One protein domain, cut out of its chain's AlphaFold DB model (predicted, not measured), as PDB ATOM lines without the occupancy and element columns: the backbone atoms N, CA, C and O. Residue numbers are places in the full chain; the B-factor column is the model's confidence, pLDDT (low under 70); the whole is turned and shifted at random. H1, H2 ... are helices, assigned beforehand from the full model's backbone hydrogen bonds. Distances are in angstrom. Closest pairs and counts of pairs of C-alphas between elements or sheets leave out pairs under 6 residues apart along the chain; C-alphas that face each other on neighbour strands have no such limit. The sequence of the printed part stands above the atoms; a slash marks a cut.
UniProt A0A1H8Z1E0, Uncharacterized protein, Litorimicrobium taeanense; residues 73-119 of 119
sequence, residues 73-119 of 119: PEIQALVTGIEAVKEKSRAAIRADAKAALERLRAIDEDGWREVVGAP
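Overview. This is residues 73 to 119 of the 119 residues of an uncharacterized protein of Litorimicrobium taeanense (UniProt A0A1H8Z1E0). One long helix, H1, makes the length of this rod, and the short helix H2 folds back at its far end as a small hook. Most of H1, residues 73 to 99, sticks out free. The printed part has 47 residues with two named helices, H1 then H2, and no named strand: all helix. It is extended, with a radius of gyration of the C-alphas of 17.1 A and spans of 53 by 18 by 8 A.

Along the chain. Find C-alpha 73 at (43.669, 104.250, 47.005); from there H1, residues 73 to 107, runs 51.6 A to C-alpha 107 at (28.792, 132.873, 6.730). H2, residues 109 to 116, ends at C-alpha 116, at (39.576, 135.332, 16.574).

Arrangement. Look at residues 101 to 105, with which alone H1 touches H2; the closest C-alphas, of Arg 105 and Trp 112, are 5.1 A apart. The two form a helical hairpin, with a shallow tilt of 26 degrees, opposite ways. In H1 and H2 every O i to N i+4 pair is within hydrogen-bond range.

Size, cuts and confidence. The two C-alphas farthest apart, of Pro 73 and Asp 110, are 52.9 A apart. The printed part has no cut, and the link from H1 to H2 is tight. Mean pLDDT of the printed part is 92.2; look for values under 70 at residues 118 to 119.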
ATOM      1  N   PRO A  73      44.001 104.629  48.381       95.25
ATOM      2  CA  PRO A  73      43.669 104.250  47.005       95.25
ATOM      3  C   PRO A  73      42.355 104.867  46.508       95.25
ATOM      4  O   PRO A  73      42.275 105.275  45.352       95.25
ATOM      5  N   GLU A  74      41.348 105.003  47.371       96.12
ATOM      6  CA  GLU A  74      40.064 105.617  47.009       96.12
ATOM      7  C   GLU A  74      40.198 107.119  46.725       96.12
ATOM      8  O   GLU A  74      39.649 107.616  45.743       96.12
ATOM      9  N   ILE A  75      40.997 107.834  47.525       95.00
ATOM     10  CA  ILE A  75      41.305 109.252  47.296       95.00
ATOM     11  C   ILE A  75      42.068 109.420  45.982       95.00
ATOM     12  O   ILE A  75      41.753 110.307  45.188       95.00
ATOM     13  N   GLN A  76      43.029 108.536  45.708       94.00
ATOM     14  CA  GLN A  76      43.784 108.566  44.459       94.00
ATOM     15  C   GLN A  76      42.891 108.306  43.239       94.00
ATOM     16  O   GLN A  76      43.004 109.006  42.227       94.00
ATOM     17  N   ALA A  77      41.986 107.329  43.333       96.19
ATOM     18  CA  ALA A  77      41.012 107.038  42.288       96.19
ATOM     19  C   ALA A  77      40.077 108.233  42.050       96.19
ATOM     20  O   ALA A  77      39.844 108.608  40.899       96.19
ATOM     21  N   LEU A  78      39.607 108.879  43.122       95.75
ATOM     22  CA  LEU A  78      38.746 110.056  43.046       95.75
ATOM     23  C   LEU A  78      39.439 111.227  42.337       95.75
ATOM     24  O   LEU A  78      38.889 111.779  41.385       95.75
ATOM     25  N   VAL A  79      40.660 111.576  42.754       94.38
ATOM     26  CA  VAL A  79      41.442 112.662  42.136       94.38
ATOM     27  C   VAL A  79      41.692 112.374  40.654       94.38
ATOM     28  O   VAL A  79      41.479 113.242  39.809       94.38
ATOM     29  N   THR A  80      42.060 111.135  40.322       95.44
ATOM     30  CA  THR A  80      42.291 110.719  38.930       95.44
ATOM     31  C   THR A  80      41.018 110.836  38.086       95.44
ATOM     32  O   THR A  80      41.058 111.347  36.967       95.44
ATOM     33  N   GLY A  81      39.872 110.409  38.623       96.56
ATOM     34  CA  GLY A  81      38.579 110.522  37.951       96.56
ATOM     35  C   GLY A  81      38.169 111.973  37.690       96.56
ATOM     36  O   GLY A  81      37.704 112.294  36.594       96.56
ATOM     37  N   ILE A  82      38.395 112.866  38.658       93.31
ATOM     38  CA  ILE A  82      38.127 114.304  38.512       93.31
ATOM     39  C   ILE A  82      38.954 114.895  37.366       93.31
ATOM     40  O   ILE A  82      38.401 115.583  36.504       93.31
ATOM     41  N   GLU A  83      40.259 114.619  37.322       94.12
ATOM     42  CA  GLU A  83      41.127 115.144  36.263       94.12
ATOM     43  C   GLU A  83      40.753 114.588  34.883       94.12
ATOM     44  O   GLU A  83      40.672 115.344  33.916       94.12
ATOM     45  N   ALA A  84      40.389 113.306  34.790       95.50
ATOM     46  CA  ALA A  84      39.904 112.720  33.541       95.50
ATOM     47  C   ALA A  84      38.630 113.417  33.015       95.50
ATOM     48  O   ALA A  84      38.516 113.699  31.818       95.50
ATOM     49  N   VAL A  85      37.678 113.741  33.898       95.25
ATOM     50  CA  VAL A  85      36.454 114.471  33.523       95.25
ATOM     51  C   VAL A  85      36.768 115.902  33.083       95.25
ATOM     52  O   VAL A  85      36.194 116.368  32.093       95.25
ATOM     53  N   LYS A  86      37.688 116.597  33.767       92.50
ATOM     54  CA  LYS A  86      38.120 117.950  33.377       92.50
ATOM     55  C   LYS A  86      38.756 117.953  31.993       92.50
ATOM     56  O   LYS A  86      38.384 118.783  31.166       92.50
ATOM     57  N   GLU A  87      39.655 117.015  31.720       94.12
ATOM     58  CA  GLU A  87      40.319 116.911  30.419       94.12
ATOM     59  C   GLU A  87      39.332 116.586  29.298       94.12
ATOM     60  O   GLU A  87      39.307 117.272  28.273       94.12
ATOM     61  N   LYS A  88      38.429 115.622  29.518       93.25
ATOM     62  CA  LYS A  88      37.368 115.310  28.551       93.25
ATOM     63  C   LYS A  88      36.482 116.526  28.267       93.25
ATOM     64  O   LYS A  88      36.177 116.808  27.110       93.25
ATOM     65  N   SER A  89      36.096 117.262  29.309       93.81
ATOM     66  CA  SER A  89      35.264 118.464  29.180       93.81
ATOM     67  C   SER A  89      35.983 119.575  28.412       93.81
ATOM     68  O   SER A  89      35.402 120.168  27.508       93.81
ATOM     69  N   ARG A  90      37.267 119.823  28.705       92.44
ATOM     70  CA  ARG A  90      38.097 120.795  27.972       92.44
ATOM     71  C   ARG A  90      38.218 120.439  26.492       92.44
ATOM     72  O   ARG A  90      38.113 121.326  25.646       92.44
ATOM     73  N   ALA A  91      38.423 119.161  26.179       91.88
ATOM     74  CA  ALA A  91      38.511 118.684  24.804       91.88
ATOM     75  C   ALA A  91      37.189 118.878  24.044       91.88
ATOM     76  O   ALA A  91      37.208 119.376  22.919       91.88
ATOM     77  N   ALA A  92      36.055 118.553  24.676       92.12
ATOM     78  CA  ALA A  92      34.726 118.754  24.099       92.12
ATOM     79  C   ALA A  92      34.440 120.239  23.827       92.12
ATOM     80  O   ALA A  92      34.166 120.606  22.688       92.12
ATOM     81  N   ILE A  93      34.634 121.109  24.826       94.38
ATOM     82  CA  ILE A  93      34.436 122.562  24.681       94.38
ATOM     83  C   ILE A  93      35.315 123.126  23.560       94.38
ATOM     84  O   ILE A  93      34.867 123.951  22.769       94.38
ATOM     85  N   ARG A  94      36.571 122.672  23.454       93.38
ATOM     86  CA  ARG A  94      37.470 123.097  22.375       93.38
ATOM     87  C   ARG A  94      36.965 122.657  20.999       93.38
ATOM     88  O   ARG A  94      37.059 123.434  20.052       93.38
ATOM     89  N   ALA A  95      36.470 121.428  20.876       92.94
ATOM     90  CA  ALA A  95      35.913 120.923  19.625       92.94
ATOM     91  C   ALA A  95      34.669 121.722  19.210       92.94
ATOM     92  O   ALA A  95      34.581 122.155  18.059       92.94
ATOM     93  N   ASP A  96      33.776 121.999  20.160       94.50
ATOM     94  CA  ASP A  96      32.568 122.794  19.938       94.50
ATOM     95  C   ASP A  96      32.908 124.233  19.537       94.50
ATOM     96  O   ASP A  96      32.363 124.752  18.561       94.50
ATOM     97  N   ALA A  97      33.865 124.859  20.229       94.31
ATOM     98  CA  ALA A  97      34.353 126.194  19.894       94.31
ATOM     99  C   ALA A  97      34.947 126.236  18.481       94.31
ATOM    100  O   ALA A  97      34.628 127.132  17.702       94.31
ATOM    101  N   LYS A  98      35.754 125.236  18.102       95.25
ATOM    102  CA  LYS A  98      36.300 125.134  16.744       95.25
ATOM    103  C   LYS A  98      35.184 125.011  15.705       95.25
ATOM    104  O   LYS A  98      35.185 125.744  14.724       95.25
ATOM    105  N   ALA A  99      34.210 124.132  15.930       94.75
ATOM    106  CA  ALA A  99      33.079 123.959  15.021       94.75
ATOM    107  C   ALA A  99      32.198 125.218  14.925       94.75
ATOM    108  O   ALA A  99      31.623 125.500  13.874       94.75
ATOM    109  N   ALA A 100      32.063 125.986  16.007       94.81
ATOM    110  CA  ALA A 100      31.380 127.276  15.988       94.81
ATOM    111  C   ALA A 100      32.148 128.319  15.161       94.81
ATOM    112  O   ALA A 100      31.540 128.977  14.320       94.81
ATOM    113  N   LEU A 101      33.470 128.415  15.336       95.12
ATOM    114  CA  LEU A 101      34.311 129.346  14.579       95.12
ATOM    115  C   LEU A 101      34.335 129.032  13.077       95.12
ATOM    116  O   LEU A 101      34.226 129.952  12.274       95.12
ATOM    117  N   GLU A 102      34.412 127.758  12.686       94.94
ATOM    118  CA  GLU A 102      34.349 127.363  11.267       94.94
ATOM    119  C   GLU A 102      33.003 127.732  10.625       94.94
ATOM    120  O   GLU A 102      32.957 128.209   9.492       94.94
ATOM    121  N   ARG A 103      31.893 127.564  11.359       95.50
ATOM    122  CA  ARG A 103      30.565 127.988  10.887       95.50
ATOM    123  C   ARG A 103      30.469 129.500  10.725       95.50
ATOM    124  O   ARG A 103      29.892 129.947   9.740       95.50
ATOM    125  N   LEU A 104      31.027 130.265  11.667       95.06
ATOM    126  CA  LEU A 104      31.062 131.724  11.576       95.06
ATOM    127  C   LEU A 104      31.841 132.156  10.332       95.06
ATOM    128  O   LEU A 104      31.294 132.869   9.504       95.06
ATOM    129  N   ARG A 105      33.048 131.613  10.132       94.25
ATOM    130  CA  ARG A 105      33.892 131.917   8.969       94.25
ATOM    131  C   ARG A 105      33.195 131.673   7.629       94.25
ATOM    132  O   ARG A 105      33.436 132.406   6.678       94.25
ATOM    133  N   ALA A 106      32.359 130.638   7.539       95.12
ATOM    134  CA  ALA A 106      31.654 130.292   6.309       95.12
ATOM    135  C   ALA A 106      30.521 131.270   5.939       95.12
ATOM    136  O   ALA A 106      30.147 131.336   4.770       95.12
ATOM    137  N   ILE A 107      29.950 131.980   6.916       95.94
ATOM    138  CA  ILE A 107      28.792 132.873   6.730       95.94
ATOM    139  C   ILE A 107      29.215 134.347   6.785       95.94
ATOM    140  O   ILE A 107      28.653 135.169   6.065       95.94
ATOM    141  N   ASP A 108      30.195 134.666   7.626       94.56
ATOM    142  CA  ASP A 108      30.689 136.011   7.902       94.56
ATOM    143  C   ASP A 108      32.192 135.951   8.227       94.56
ATOM    144  O   ASP A 108      32.612 135.673   9.355       94.56
ATOM    145  N   GLU A 109      33.019 136.158   7.200       91.50
ATOM    146  CA  GLU A 109      34.474 136.116   7.347       91.50
ATOM    147  C   GLU A 109      35.003 137.302   8.167       91.50
ATOM    148  O   GLU A 109      35.937 137.122   8.951       91.50
ATOM    149  N   ASP A 110      34.393 138.482   8.039       92.69
ATOM    150  CA  ASP A 110      34.808 139.682   8.769       92.69
ATOM    151  C   ASP A 110      34.477 139.549  10.264       92.69
ATOM    152  O   ASP A 110      35.351 139.759  11.111       92.69
ATOM    153  N   GLY A 111      33.270 139.079  10.602       91.00
ATOM    154  CA  GLY A 111      32.886 138.770  11.983       91.00
ATOM    155  C   GLY A 111      33.710 137.632  12.594       91.00
ATOM    156  O   GLY A 111      34.050 137.663  13.778       91.00
ATOM    157  N   TRP A 112      34.116 136.637  11.794       95.19
ATOM    158  CA  TRP A 112      35.076 135.629  12.248       95.19
ATOM    159  C   TRP A 112      36.429 136.247  12.618       95.19
ATOM    160  O   TRP A 112      36.935 135.933  13.698       95.19
ATOM    161  N   ARG A 113      36.994 137.129  11.773       92.31
ATOM    162  CA  ARG A 113      38.279 137.813  12.033       92.31
ATOM    163  C   ARG A 113      38.241 138.625  13.325       92.31
ATOM    164  O   ARG A 113      39.188 138.544  14.109       92.31
ATOM    165  N   GLU A 114      37.130 139.315  13.584       93.00
ATOM    166  CA  GLU A 114      36.906 140.054  14.831       93.00
ATOM    167  C   GLU A 114      36.958 139.130  16.061       93.00
ATOM    168  O   GLU A 114      37.692 139.402  17.012       93.00
ATOM    169  N   VAL A 115      36.249 137.996  16.030       90.75
ATOM    170  CA  VAL A 115      36.175 137.053  17.163       90.75
ATOM    171  C   VAL A 115      37.507 136.350  17.435       90.75
ATOM    172  O   VAL A 115      37.847 136.107  18.594       90.75
ATOM    173  N   VAL A 116      38.271 135.997  16.395       91.81
ATOM    174  CA  VAL A 116      39.576 135.332  16.574       91.81
ATOM    175  C   VAL A 116      40.725 136.309  16.838       91.81
ATOM    176  O   VAL A 116      41.830 135.861  17.148       91.81
ATOM    177  N   GLY A 117      40.487 137.622  16.733       81.62
ATOM    178  CA  GLY A 117      41.511 138.653  16.903       81.62
ATOM    179  C   GLY A 117      42.634 138.574  15.863       81.62
ATOM    180  O   GLY A 117      43.774 138.932  16.169       81.62
ATOM    181  N   ALA A 118      42.341 138.058  14.664       58.62
ATOM    182  CA  ALA A 118      43.301 138.024  13.562       58.62
ATOM    183  C   ALA A 118      43.295 139.381  12.830       58.62
ATOM    184  O   ALA A 118      42.206 139.907  12.596       58.62
ATOM    185  N   PRO A 119      44.468 139.955  12.489       51.44
ATOM    186  CA  PRO A 119      44.543 141.166  11.672       51.44
ATOM    187  C   PRO A 119      43.997 140.956  10.254       51.44
ATOM    188  O   PRO A 119      44.042 139.806   9.753       51.44
TER     189      PRO A 119